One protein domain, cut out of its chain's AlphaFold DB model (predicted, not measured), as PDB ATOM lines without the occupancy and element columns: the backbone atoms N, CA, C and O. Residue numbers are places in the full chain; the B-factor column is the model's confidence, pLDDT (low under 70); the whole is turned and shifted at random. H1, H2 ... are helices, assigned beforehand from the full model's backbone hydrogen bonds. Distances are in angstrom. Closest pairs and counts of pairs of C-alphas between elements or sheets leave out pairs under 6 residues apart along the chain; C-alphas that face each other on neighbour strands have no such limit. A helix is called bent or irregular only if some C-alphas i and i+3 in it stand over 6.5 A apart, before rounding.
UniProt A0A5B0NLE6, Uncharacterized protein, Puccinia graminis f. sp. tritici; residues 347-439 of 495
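AT A GLANCE: This is residues 347 to 439 of the 495 residues of an uncharacterized protein of Puccinia graminis f. sp. tritici (UniProt A0A5B0NLE6). Two long helices, H1 and H3, lie side by side and run opposite ways, and a third, H4, runs the same way as H1 near the end where H1 begins, close to it but hardly in contact. The other end is a loose loop, residues 368 to 383, and the short helix H2, which touches no other helix; residues 373 to 378 of the loop stick out. The printed part has 93 residues with four named helices, in the order H1, H2, H3, H4, and no named strand; the class is all helix. The whole is loose, with a radius of gyration of the C-alphas of 15.8 A, and elongated, spanning 44 by 28 by 23 A.

IN THESE COORDINATES: H1, the longest helix, takes residues 347 to 367 and measures 30.3 A from C-alpha 347 at (-30.421, 5.820, -4.158) to C-alpha 367 at (-49.958, 14.115, -25.749). H3, residues 396 to 415, is 29.2 A long. H4, residues 423 to 437, is 20.5 A long and ends with C-alpha 437 at (-50.532, -1.066, -8.296). H4 is irregular: C-alphas 424 and 427 are 7.5 A apart, against about 5 A in a regular helix, and its line is a rough one. H2 is short, residues 384 to 389, 9.5 A.

HOW THE PARTS SIT: H1 and H3 touch, with 16 pairs of C-alphas within 8 A; the closest C-alphas are those of Met 351 and Leu 412, 6.0 A apart. They run opposite ways at a shallow tilt of 27 degrees, 9.7 A centre to centre. H1 and H4 are close but not clearly touching, the closest C-alphas being those of Gln 348 and Ile 428, 6.6 A apart. These two run the same way at a shallow tilt of 21 degrees, 14.8 A centre to centre. H3 and H4 are apart. H2 is apart from H1, H3 and H4. In H1 and H3 every O i to N i+4 pair is within hydrogen-bond range; in H2 it is 1 of 2 and in H4 7 of 11.

THE WHOLE: The two C-alphas farthest apart, those of Trp 370 and Gly 421, are 46.2 A from each other. The printed part, residues 347 to 439, has no cut. The link from H1 to H2, 16 residues, is long, and residues 373 to 378 in it stand free; the links from H2 to H3 and from H3 to H4 are short. The mean pLDDT of the printed part is 70.9, and 40 residues are under 70: residues 363 to 394, 420 to 421 and 434 to 439.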
ATOM      1  N   VAL A 347     -29.588   6.838  -3.508       91.06
ATOM      2  CA  VAL A 347     -30.421   5.820  -4.158       91.06
ATOM      3  C   VAL A 347     -31.887   6.258  -4.208       91.06
ATOM      4  O   VAL A 347     -32.519   6.144  -5.253       91.06
ATOM      5  N   GLN A 348     -32.434   6.808  -3.118       92.12
ATOM      6  CA  GLN A 348     -33.831   7.261  -3.097       92.12
ATOM      7  C   GLN A 348     -34.071   8.491  -3.987       92.12
ATOM      8  O   GLN A 348     -35.108   8.577  -4.647       92.12
ATOM      9  N   TYR A 349     -33.123   9.430  -4.030       92.12
ATOM     10  CA  TYR A 349     -33.194  10.610  -4.889       92.12
ATOM     11  C   TYR A 349     -33.107  10.224  -6.368       92.12
ATOM     12  O   TYR A 349     -33.967  10.627  -7.151       92.12
ATOM     13  N   GLU A 350     -32.117   9.405  -6.745       91.94
ATOM     14  CA  GLU A 350     -31.961   8.912  -8.118       91.94
ATOM     15  C   GLU A 350     -33.182   8.099  -8.553       91.94
ATOM     16  O   GLU A 350     -33.671   8.304  -9.661       91.94
ATOM     17  N   MET A 351     -33.725   7.248  -7.674       89.75
ATOM     18  CA  MET A 351     -34.950   6.502  -7.961       89.75
ATOM     19  C   MET A 351     -36.132   7.432  -8.216       89.75
ATOM     20  O   MET A 351     -36.857   7.255  -9.192       89.75
ATOM     21  N   THR A 352     -36.323   8.438  -7.362       87.44
ATOM     22  CA  THR A 352     -37.427   9.395  -7.504       87.44
ATOM     23  C   THR A 352     -37.298  10.201  -8.796       87.44
ATOM     24  O   THR A 352     -38.269  10.312  -9.542       87.44
ATOM     25  N   GLU A 353     -36.101  10.710  -9.113       86.06
ATOM     26  CA  GLU A 353     -35.851  11.410 -10.379       86.06
ATOM     27  C   GLU A 353     -36.101  10.511 -11.591       86.06
ATOM     28  O   GLU A 353     -36.781  10.932 -12.525       86.06
ATOM     29  N   THR A 354     -35.589   9.278 -11.576       86.19
ATOM     30  CA  THR A 354     -35.760   8.320 -12.674       86.19
ATOM     31  C   THR A 354     -37.232   7.956 -12.864       86.19
ATOM     32  O   THR A 354     -37.723   8.017 -13.989       86.19
ATOM     33  N   ALA A 355     -37.966   7.675 -11.788       80.50
ATOM     34  CA  ALA A 355     -39.397   7.380 -11.844       80.50
ATOM     35  C   ALA A 355     -40.203   8.551 -12.441       80.50
ATOM     36  O   ALA A 355     -41.084   8.356 -13.280       80.50
ATOM     37  N   LEU A 356     -39.857   9.787 -12.063       76.94
ATOM     38  CA  LEU A 356     -40.469  10.998 -12.613       76.94
ATOM     39  C   LEU A 356     -40.116  11.226 -14.092       76.94
ATOM     40  O   LEU A 356     -40.964  11.661 -14.865       76.94
ATOM     41  N   GLN A 357     -38.877  10.940 -14.500       77.56
ATOM     42  CA  GLN A 357     -38.441  11.057 -15.896       77.56
ATOM     43  C   GLN A 357     -39.137  10.043 -16.806       77.56
ATOM     44  O   GLN A 357     -39.591  10.426 -17.884       77.56
ATOM     45  N   MET A 358     -39.254   8.782 -16.366       75.38
ATOM     46  CA  MET A 358     -40.025   7.762 -17.088       75.38
ATOM     47  C   MET A 358     -41.441   8.253 -17.331       75.38
ATOM     48  O   MET A 358     -41.935   8.206 -18.455       75.38
ATOM     49  N   HIS A 359     -42.071   8.775 -16.280       72.69
ATOM     50  CA  HIS A 359     -43.431   9.257 -16.379       72.69
ATOM     51  C   HIS A 359     -43.559  10.408 -17.376       72.69
ATOM     52  O   HIS A 359     -44.417  10.345 -18.246       72.69
ATOM     53  N   ASN A 360     -42.685  11.416 -17.296       71.38
ATOM     54  CA  ASN A 360     -42.710  12.556 -18.210       71.38
ATOM     55  C   ASN A 360     -42.648  12.131 -19.684       71.38
ATOM     56  O   ASN A 360     -43.412  12.646 -20.493       71.38
ATOM     57  N   ILE A 361     -41.782  11.172 -20.026       72.25
ATOM     58  CA  ILE A 361     -41.680  10.661 -21.399       72.25
ATOM     59  C   ILE A 361     -42.988  10.006 -21.829       72.25
ATOM     60  O   ILE A 361     -43.531  10.375 -22.861       72.25
ATOM     61  N   LEU A 362     -43.527   9.099 -21.010       70.50
ATOM     62  CA  LEU A 362     -44.800   8.443 -21.316       70.50
ATOM     63  C   LEU A 362     -45.912   9.462 -21.560       70.50
ATOM     64  O   LEU A 362     -46.689   9.323 -22.498       70.50
ATOM     65  N   ASN A 363     -45.963  10.509 -20.743       67.00
ATOM     66  CA  ASN A 363     -46.983  11.535 -20.861       67.00
ATOM     67  C   ASN A 363     -46.876  12.328 -22.166       67.00
ATOM     68  O   ASN A 363     -47.881  12.515 -22.848       67.00
ATOM     69  N   TRP A 364     -45.667  12.737 -22.550       66.94
ATOM     70  CA  TRP A 364     -45.428  13.397 -23.834       66.94
ATOM     71  C   TRP A 364     -45.780  12.502 -25.020       66.94
ATOM     72  O   TRP A 364     -46.398  12.968 -25.978       66.94
ATOM     73  N   SER A 365     -45.484  11.208 -24.924       68.25
ATOM     74  CA  SER A 365     -45.869  10.238 -25.945       68.25
ATOM     75  C   SER A 365     -47.386  10.056 -26.067       68.25
ATOM     76  O   SER A 365     -47.858   9.724 -27.149       68.25
ATOM     77  N   TYR A 366     -48.165  10.294 -25.005       64.81
ATOM     78  CA  TYR A 366     -49.632  10.335 -25.082       64.81
ATOM     79  C   TYR A 366     -50.150  11.646 -25.676       64.81
ATOM     80  O   TYR A 366     -51.045  11.625 -26.518       64.81
ATOM     81  N   VAL A 367     -49.583  12.778 -25.260       58.84
ATOM     82  CA  VAL A 367     -49.958  14.115 -25.749       58.84
ATOM     83  C   VAL A 367     -49.721  14.264 -27.252       58.84
ATOM     84  O   VAL A 367     -50.467  14.963 -27.930       58.84
ATOM     85  N   SER A 368     -48.693  13.604 -27.784       63.81
ATOM     86  CA  SER A 368     -48.358  13.641 -29.209       63.81
ATOM     87  C   SER A 368     -49.290  12.800 -30.090       63.81
ATOM     88  O   SER A 368     -49.160  12.820 -31.315       63.81
ATOM     89  N   GLN A 369     -50.244  12.070 -29.502       65.75
ATOM     90  CA  GLN A 369     -51.174  11.250 -30.266       65.75
ATOM     91  C   GLN A 369     -52.278  12.085 -30.915       65.75
ATOM     92  O   GLN A 369     -52.843  12.996 -30.318       65.75
ATOM     93  N   TRP A 370     -52.661  11.699 -32.133       61.56
ATOM     94  CA  TRP A 370     -53.673  12.395 -32.940       61.56
ATOM     95  C   TRP A 370     -55.062  12.481 -32.285       61.56
ATOM     96  O   TRP A 370     -55.860  13.332 -32.667       61.56
ATOM     97  N   TRP A 371     -55.368  11.584 -31.343       59.84
ATOM     98  CA  TRP A 371     -56.641  11.530 -30.618       59.84
ATOM     99  C   TRP A 371     -56.636  12.357 -29.325       59.84
ATOM    100  O   TRP A 371     -57.680  12.491 -28.680       59.84
ATOM    101  N   PHE A 372     -55.479  12.876 -28.910       52.69
ATOM    102  CA  PHE A 372     -55.354  13.668 -27.697       52.69
ATOM    103  C   PHE A 372     -55.757  15.121 -27.966       52.69
ATOM    104  O   PHE A 372     -55.204  15.792 -28.836       52.69
ATOM    105  N   HIS A 373     -56.710  15.626 -27.182       52.09
ATOM    106  CA  HIS A 373     -57.157  17.014 -27.241       52.09
ATOM    107  C   HIS A 373     -57.109  17.635 -25.849       52.09
ATOM    108  O   HIS A 373     -57.785  17.174 -24.929       52.09
ATOM    109  N   TRP A 374     -56.333  18.709 -25.712       48.34
ATOM    110  CA  TRP A 374     -56.086  19.383 -24.437       48.34
ATOM    111  C   TRP A 374     -57.350  19.917 -23.757       48.34
ATOM    112  O   TRP A 374     -57.388  19.979 -22.531       48.34
ATOM    113  N   ASP A 375     -58.375  20.279 -24.523       43.50
ATOM    114  CA  ASP A 375     -59.573  20.951 -24.000       43.50
ATOM    115  C   ASP A 375     -60.708  19.977 -23.657       43.50
ATOM    116  O   ASP A 375     -61.755  20.360 -23.131       43.50
ATOM    117  N   HIS A 376     -60.516  18.689 -23.935       42.59
ATOM    118  CA  HIS A 376     -61.546  17.688 -23.728       42.59
ATOM    119  C   HIS A 376     -61.493  17.167 -22.290       42.59
ATOM    120  O   HIS A 376     -60.569  16.456 -21.900       42.59
ATOM    121  N   LYS A 377     -62.542  17.455 -21.505       36.75
ATOM    122  CA  LYS A 377     -62.752  16.814 -20.190       36.75
ATOM    123  C   LYS A 377     -62.885  15.284 -20.307       36.75
ATOM    124  O   LYS A 377     -62.539  14.590 -19.361       36.75
ATOM    125  N   ASN A 378     -63.348  14.791 -21.465       38.59
ATOM    126  CA  ASN A 378     -63.591  13.378 -21.773       38.59
ATOM    127  C   ASN A 378     -62.907  12.963 -23.096       38.59
ATOM    128  O   ASN A 378     -63.183  13.540 -24.147       38.59
ATOM    129  N   VAL A 379     -62.055  11.935 -23.061       41.66
ATOM    130  CA  VAL A 379     -61.442  11.288 -24.230       41.66
ATOM    131  C   VAL A 379     -62.279  10.054 -24.553       41.66
ATOM    132  O   VAL A 379     -62.303   9.084 -23.792       41.66
ATOM    133  N   CYS A 380     -62.987  10.089 -25.680       42.31
ATOM    134  CA  CYS A 380     -63.741   8.941 -26.174       42.31
ATOM    135  C   CYS A 380     -62.784   7.944 -26.831       42.31
ATOM    136  O   CYS A 380     -62.347   8.144 -27.964       42.31
ATOM    137  N   LEU A 381     -62.478   6.853 -26.133       46.03
ATOM    138  CA  LEU A 381     -61.688   5.754 -26.679       46.03
ATOM    139  C   LEU A 381     -62.624   4.641 -27.147       46.03
ATOM    140  O   LEU A 381     -63.441   4.139 -26.380       46.03
ATOM    141  N   GLN A 382     -62.507   4.257 -28.420       40.59
ATOM    142  CA  GLN A 382     -63.364   3.224 -29.012       40.59
ATOM    143  C   GLN A 382     -63.017   1.808 -28.511       40.59
ATOM    144  O   GLN A 382     -63.897   0.952 -28.490       40.59
ATOM    145  N   HIS A 383     -61.775   1.560 -28.064       46.81
ATOM    146  CA  HIS A 383     -61.319   0.250 -27.581       46.81
ATOM    147  C   HIS A 383     -60.189   0.346 -26.536       46.81
ATOM    148  O   HIS A 383     -59.152   0.953 -26.799       46.81
ATOM    149  N   ASP A 384     -60.314  -0.370 -25.411       45.66
ATOM    150  CA  ASP A 384     -59.275  -0.490 -24.363       45.66
ATOM    151  C   ASP A 384     -57.919  -0.993 -24.895       45.66
ATOM    152  O   ASP A 384     -56.856  -0.664 -24.364       45.66
ATOM    153  N   ASN A 385     -57.938  -1.789 -25.968       49.50
ATOM    154  CA  ASN A 385     -56.728  -2.333 -26.583       49.50
ATOM    155  C   ASN A 385     -55.850  -1.251 -27.223       49.50
ATOM    156  O   ASN A 385     -54.637  -1.428 -27.288       49.50
ATOM    157  N   TRP A 386     -56.424  -0.125 -27.654       49.06
ATOM    158  CA  TRP A 386     -55.653   0.963 -28.258       49.06
ATOM    159  C   TRP A 386     -54.795   1.684 -27.224       49.06
ATOM    160  O   TRP A 386     -53.638   1.967 -27.502       49.06
ATOM    161  N   ILE A 387     -55.287   1.847 -25.990       50.72
ATOM    162  CA  ILE A 387     -54.490   2.378 -24.869       50.72
ATOM    163  C   ILE A 387     -53.222   1.546 -24.675       50.72
ATOM    164  O   ILE A 387     -52.162   2.084 -24.380       50.72
ATOM    165  N   GLN A 388     -53.307   0.227 -24.886       51.47
ATOM    166  CA  GLN A 388     -52.147  -0.647 -24.746       51.47
ATOM    167  C   GLN A 388     -51.086  -0.456 -25.829       51.47
ATOM    168  O   GLN A 388     -49.920  -0.719 -25.552       51.47
ATOM    169  N   MET A 389     -51.468   0.013 -27.017       50.09
ATOM    170  CA  MET A 389     -50.543   0.272 -28.125       50.09
ATOM    171  C   MET A 389     -49.783   1.596 -27.963       50.09
ATOM    172  O   MET A 389     -48.745   1.763 -28.591       50.09
ATOM    173  N   PHE A 390     -50.255   2.498 -27.094       53.72
ATOM    174  CA  PHE A 390     -49.631   3.799 -26.803       53.72
ATOM    175  C   PHE A 390     -48.932   3.839 -25.432       53.72
ATOM    176  O   PHE A 390     -48.619   4.907 -24.917       53.72
ATOM    177  N   LYS A 391     -48.692   2.667 -24.823       56.69
ATOM    178  CA  LYS A 391     -47.997   2.526 -23.528       56.69
ATOM    179  C   LYS A 391     -46.518   2.883 -23.577       56.69
ATOM    180  O   LYS A 391     -45.922   3.061 -22.520       56.69
ATOM    181  N   GLU A 392     -45.939   2.927 -24.766       65.00
ATOM    182  CA  GLU A 392     -44.539   3.242 -25.001       65.00
ATOM    183  C   GLU A 392     -44.450   4.323 -26.079       65.00
ATOM    184  O   GLU A 392     -45.351   4.422 -26.921       65.00
ATOM    185  N   PRO A 393     -43.379   5.132 -26.071       69.25
ATOM    186  CA  PRO A 393     -43.156   6.098 -27.129       69.25
ATOM    187  C   PRO A 393     -43.112   5.407 -28.490       69.25
ATOM    188  O   PRO A 393     -42.377   4.443 -28.691       69.25
ATOM    189  N   THR A 394     -43.908   5.901 -29.434       67.62
ATOM    190  CA  THR A 394     -43.906   5.396 -30.814       67.62
ATOM    191  C   THR A 394     -42.774   5.993 -31.641       67.62
ATOM    192  O   THR A 394     -42.371   5.411 -32.648       67.62
ATOM    193  N   ASP A 395     -42.268   7.159 -31.230       78.75
ATOM    194  CA  ASP A 395     -41.082   7.764 -31.820       78.75
ATOM    195  C   ASP A 395     -39.820   6.976 -31.433       78.75
ATOM    196  O   ASP A 395     -39.638   6.576 -30.283       78.75
ATOM    197  N   LYS A 396     -38.935   6.752 -32.409       82.56
ATOM    198  CA  LYS A 396     -37.750   5.903 -32.238       82.56
ATOM    199  C   LYS A 396     -36.761   6.477 -31.218       82.56
ATOM    200  O   LYS A 396     -36.152   5.707 -30.477       82.56
ATOM    201  N   GLU A 397     -36.569   7.794 -31.203       83.94
ATOM    202  CA  GLU A 397     -35.614   8.457 -30.316       83.94
ATOM    203  C   GLU A 397     -36.155   8.505 -28.881       83.94
ATOM    204  O   GLU A 397     -35.439   8.171 -27.930       83.94
ATOM    205  N   GLU A 398     -37.444   8.816 -28.718       78.94
ATOM    206  CA  GLU A 398     -38.108   8.750 -27.413       78.94
ATOM    207  C   GLU A 398     -38.154   7.324 -26.850       78.94
ATOM    208  O   GLU A 398     -37.924   7.140 -25.652       78.94
ATOM    209  N   ALA A 399     -38.385   6.309 -27.690       82.44
ATOM    210  CA  ALA A 399     -38.401   4.906 -27.277       82.44
ATOM    211  C   ALA A 399     -37.026   4.446 -26.773       82.44
ATOM    212  O   ALA A 399     -36.925   3.800 -25.729       82.44
ATOM    213  N   GLU A 400     -35.946   4.825 -27.465       87.12
ATOM    214  CA  GLU A 400     -34.580   4.523 -27.022       87.12
ATOM    215  C   GLU A 400     -34.255   5.221 -25.692       87.12
ATOM    216  O   GLU A 400     -33.662   4.625 -24.786       87.12
ATOM    217  N   LYS A 401     -34.669   6.485 -25.545       86.50
ATOM    218  CA  LYS A 401     -34.517   7.243 -24.300       86.50
ATOM    219  C   LYS A 401     -35.289   6.592 -23.152       86.50
ATOM    220  O   LYS A 401     -34.741   6.462 -22.058       86.50
ATOM    221  N   TYR A 402     -36.525   6.165 -23.399       84.25
ATOM    222  CA  TYR A 402     -37.357   5.477 -22.417       84.25
ATOM    223  C   TYR A 402     -36.727   4.155 -21.970       84.25
ATOM    224  O   TYR A 402     -36.584   3.944 -20.766       84.25
ATOM    225  N   GLY A 403     -36.245   3.330 -22.907       84.19
ATOM    226  CA  GLY A 403     -35.557   2.071 -22.599       84.19
ATOM    227  C   GLY A 403     -34.349   2.264 -21.675       84.19
ATOM    228  O   GLY A 403     -34.250   1.607 -20.642       84.19
ATOM    229  N   LYS A 404     -33.490   3.255 -21.953       90.62
ATOM    230  CA  LYS A 404     -32.336   3.581 -21.086       90.62
ATOM    231  C   LYS A 404     -32.748   3.976 -19.666       90.62
ATOM    232  O   LYS A 404     -32.063   3.648 -18.697       90.62
ATOM    233  N   ILE A 405     -33.842   4.724 -19.529       86.75
ATOM    234  CA  ILE A 405     -34.339   5.162 -18.219       86.75
ATOM    235  C   ILE A 405     -34.984   3.985 -17.479       86.75
ATOM    236  O   ILE A 405     -34.798   3.865 -16.270       86.75
ATOM    237  N   GLN A 406     -35.675   3.095 -18.192       86.25
ATOM    238  CA  GLN A 406     -36.237   1.866 -17.638       86.25
ATOM    239  C   GLN A 406     -35.143   0.920 -17.122       86.25
ATOM    240  O   GLN A 406     -35.273   0.406 -16.012       86.25
ATOM    241  N   ASP A 407     -34.044   0.748 -17.858       87.81
ATOM    242  CA  ASP A 407     -32.894  -0.048 -17.406       87.81
ATOM    243  C   ASP A 407     -32.301   0.526 -16.110       87.81
ATOM    244  O   ASP A 407     -32.106  -0.187 -15.124       87.81
ATOM    245  N   LYS A 408     -32.101   1.851 -16.070       91.00
ATOM    246  CA  LYS A 408     -31.638   2.556 -14.866       91.00
ATOM    247  C   LYS A 408     -32.613   2.399 -13.693       91.00
ATOM    248  O   LYS A 408     -32.179   2.267 -12.550       91.00
ATOM    249  N   TYR A 409     -33.918   2.434 -13.955       88.56
ATOM    250  CA  TYR A 409     -34.945   2.238 -12.933       88.56
ATOM    251  C   TYR A 409     -34.836   0.850 -12.300       88.56
ATOM    252  O   TYR A 409     -34.873   0.742 -11.076       88.56
ATOM    253  N   GLN A 410     -34.644  -0.198 -13.109       86.25
ATOM    254  CA  GLN A 410     -34.464  -1.560 -12.601       86.25
ATOM    255  C   GLN A 410     -33.179  -1.693 -11.776       86.25
ATOM    256  O   GLN A 410     -33.220  -2.206 -10.661       86.25
ATOM    257  N   GLU A 411     -32.063  -1.133 -12.253       90.38
ATOM    258  CA  GLU A 411     -30.797  -1.127 -11.506       90.38
ATOM    259  C   GLU A 411     -30.935  -0.440 -10.130       90.38
ATOM    260  O   GLU A 411     -30.367  -0.885  -9.130       90.38
ATOM    261  N   LEU A 412     -31.683   0.664 -10.058       89.94
ATOM    262  CA  LEU A 412     -31.939   1.378  -8.804       89.94
ATOM    263  C   LEU A 412     -32.897   0.616  -7.888       89.94
ATOM    264  O   LEU A 412     -32.698   0.619  -6.672       89.94
ATOM    265  N   LEU A 413     -33.900  -0.055  -8.457       87.69
ATOM    266  CA  LEU A 413     -34.842  -0.881  -7.710       87.69
ATOM    267  C   LEU A 413     -34.128  -2.054  -7.024       87.69
ATOM    268  O   LEU A 413     -34.389  -2.314  -5.854       87.69
ATOM    269  N   GLU A 414     -33.166  -2.691  -7.697       87.44
ATOM    270  CA  GLU A 414     -32.329  -3.755  -7.117       87.44
ATOM    271  C   GLU A 414     -31.439  -3.258  -5.965       87.44
ATOM    272  O   GLU A 414     -31.154  -3.995  -5.021       87.44
ATOM    273  N   LYS A 415     -31.007  -1.991  -6.016       87.38
ATOM    274  CA  LYS A 415     -30.215  -1.351  -4.951       87.38
ATOM    275  C   LYS A 415     -31.067  -0.873  -3.775       87.38
ATOM    276  O   LYS A 415     -30.523  -0.603  -2.700       87.38
ATOM    277  N   LEU A 416     -32.377  -0.723  -3.962       84.81
ATOM    278  CA  LEU A 416     -33.299  -0.291  -2.919       84.81
ATOM    279  C   LEU A 416     -33.686  -1.463  -2.023       84.81
ATOM    280  O   LEU A 416     -34.447  -2.350  -2.393       84.81
ATOM    281  N   ASP A 417     -33.236  -1.411  -0.776       78.00
ATOM    282  CA  ASP A 417     -33.728  -2.317   0.255       78.00
ATOM    283  C   ASP A 417     -35.125  -1.874   0.738       78.00
ATOM    284  O   ASP A 417     -35.283  -1.003   1.604       78.00
ATOM    285  N   LEU A 418     -36.145  -2.481   0.123       74.81
ATOM    286  CA  LEU A 418     -37.567  -2.253   0.377       74.81
ATOM    287  C   LEU A 418     -38.174  -3.222   1.409       74.81
ATOM    288  O   LEU A 418     -39.402  -3.260   1.523       74.81
ATOM    289  N   ASN A 419     -37.365  -3.941   2.197       72.44
ATOM    290  CA  ASN A 419     -37.843  -4.920   3.183       72.44
ATOM    291  C   ASN A 419     -38.934  -4.359   4.117       72.44
ATOM    292  O   ASN A 419     -38.816  -3.252   4.659       72.44
ATOM    293  N   GLU A 420     -40.008  -5.133   4.313       58.91
ATOM    294  CA  GLU A 420     -41.100  -4.779   5.225       58.91
ATOM    295  C   GLU A 420     -40.549  -4.565   6.646       58.91
ATOM    296  O   GLU A 420     -39.905  -5.439   7.216       58.91
ATOM    297  N   GLY A 421     -40.759  -3.367   7.206       62.72
ATOM    298  CA  GLY A 421     -40.249  -2.974   8.529       62.72
ATOM    299  C   GLY A 421     -39.136  -1.919   8.515       62.72
ATOM    300  O   GLY A 421     -38.891  -1.297   9.547       62.72
ATOM    301  N   ARG A 422     -38.513  -1.632   7.364       78.50
ATOM    302  CA  ARG A 422     -37.565  -0.511   7.255       78.50
ATOM    303  C   ARG A 422     -38.314   0.814   7.119       78.50
ATOM    304  O   ARG A 422     -38.887   1.111   6.070       78.50
ATOM    305  N   GLU A 423     -38.325   1.609   8.186       82.44
ATOM    306  CA  GLU A 423     -39.047   2.885   8.204       82.44
ATOM    307  C   GLU A 423     -38.431   3.920   7.260       82.44
ATOM    308  O   GLU A 423     -39.163   4.703   6.668       82.44
ATOM    309  N   GLN A 424     -37.110   3.897   7.064       84.19
ATOM    310  CA  GLN A 424     -36.358   4.850   6.237       84.19
ATOM    311  C   GLN A 424     -36.657   4.745   4.734       84.19
ATOM    312  O   GLN A 424     -36.144   5.545   3.959       84.19
ATOM    313  N   THR A 425     -37.461   3.773   4.304       87.06
ATOM    314  CA  THR A 425     -37.897   3.630   2.910       87.06
ATOM    315  C   THR A 425     -39.412   3.742   2.753       87.06
ATOM    316  O   THR A 425     -39.933   3.505   1.667       87.06
ATOM    317  N   ASN A 426     -40.147   4.140   3.798       88.31
ATOM    318  CA  ASN A 426     -41.601   4.310   3.730       88.31
ATOM    319  C   ASN A 426     -42.023   5.337   2.672       88.31
ATOM    320  O   ASN A 426     -42.962   5.068   1.920       88.31
ATOM    321  N   GLY A 427     -41.314   6.466   2.591       85.88
ATOM    322  CA  GLY A 427     -41.618   7.549   1.658       85.88
ATOM    323  C   GLY A 427     -41.493   7.082   0.212       85.88
ATOM    324  O   GLY A 427     -42.485   7.067  -0.522       85.88
ATOM    325  N   ILE A 428     -40.312   6.571  -0.157       86.69
ATOM    326  CA  ILE A 428     -40.073   6.013  -1.493       86.69
ATOM    327  C   ILE A 428     -40.996   4.821  -1.782       86.69
ATOM    328  O   ILE A 428     -41.575   4.760  -2.855       86.69
ATOM    329  N   ARG A 429     -41.257   3.923  -0.824       86.00
ATOM    330  CA  ARG A 429     -42.198   2.804  -1.012       86.00
ATOM    331  C   ARG A 429     -43.616   3.302  -1.302       86.00
ATOM    332  O   ARG A 429     -44.302   2.732  -2.143       86.00
ATOM    333  N   SER A 430     -44.072   4.358  -0.625       82.44
ATOM    334  CA  SER A 430     -45.390   4.956  -0.882       82.44
ATOM    335  C   SER A 430     -45.493   5.546  -2.291       82.44
ATOM    336  O   SER A 430     -46.560   5.485  -2.901       82.44
ATOM    337  N   LEU A 431     -44.376   6.056  -2.820       80.75
ATOM    338  CA  LEU A 431     -44.256   6.499  -4.199       80.75
ATOM    339  C   LEU A 431     -44.252   5.305  -5.171       80.75
ATOM    340  O   LEU A 431     -45.078   5.261  -6.078       80.75
ATOM    341  N   LEU A 432     -43.384   4.313  -4.954       79.94
ATOM    342  CA  LEU A 432     -43.219   3.145  -5.829       79.94
ATOM    343  C   LEU A 432     -44.478   2.280  -5.934       79.94
ATOM    344  O   LEU A 432     -44.788   1.784  -7.014       79.94
ATOM    345  N   LYS A 433     -45.281   2.192  -4.866       76.00
ATOM    346  CA  LYS A 433     -46.591   1.520  -4.901       76.00
ATOM    347  C   LYS A 433     -47.509   2.053  -5.998       76.00
ATOM    348  O   LYS A 433     -48.309   1.294  -6.531       76.00
ATOM    349  N   VAL A 434     -47.406   3.332  -6.356       65.19
ATOM    350  CA  VAL A 434     -48.190   3.909  -7.458       65.19
ATOM    351  C   VAL A 434     -47.819   3.247  -8.781       65.19
ATOM    352  O   VAL A 434     -48.697   2.988  -9.592       65.19
ATOM    353  N   PHE A 435     -46.544   2.915  -8.978       63.88
ATOM    354  CA  PHE A 435     -46.037   2.258 -10.182       63.88
ATOM    355  C   PHE A 435     -46.308   0.747 -10.186       63.88
ATOM    356  O   PHE A 435     -46.502   0.168 -11.249       63.88
ATOM    357  N   GLU A 436     -46.382   0.113  -9.012       61.19
ATOM    358  CA  GLU A 436     -46.704  -1.316  -8.870       61.19
ATOM    359  C   GLU A 436     -48.213  -1.607  -9.007       61.19
ATOM    360  O   GLU A 436     -48.611  -2.513  -9.738       61.19
ATOM    361  N   TYR A 437     -49.077  -0.837  -8.329       47.31
ATOM    362  CA  TYR A 437     -50.532  -1.066  -8.296       47.31
ATOM    363  C   TYR A 437     -51.274  -0.554  -9.539       47.31
ATOM    364  O   TYR A 437     -52.401  -0.977  -9.796       47.31
ATOM    365  N   SER A 438     -50.670   0.338 -10.328       48.12
ATOM    366  CA  SER A 438     -51.302   0.901 -11.532       48.12
ATOM    367  C   SER A 438     -51.339  -0.058 -12.724       48.12
ATOM    368  O   SER A 438     -51.971   0.276 -13.731       48.12
ATOM    369  N   GLY A 439     -50.725  -1.248 -12.605       41.25
ATOM    370  CA  GLY A 439     -50.928  -2.418 -13.460       41.25
ATOM    371  C   GLY A 439     -51.256  -2.085 -14.908       41.25
ATOM    372  O   GLY A 439     -52.336  -2.435 -15.358       41.25
TER     373      GLY A 439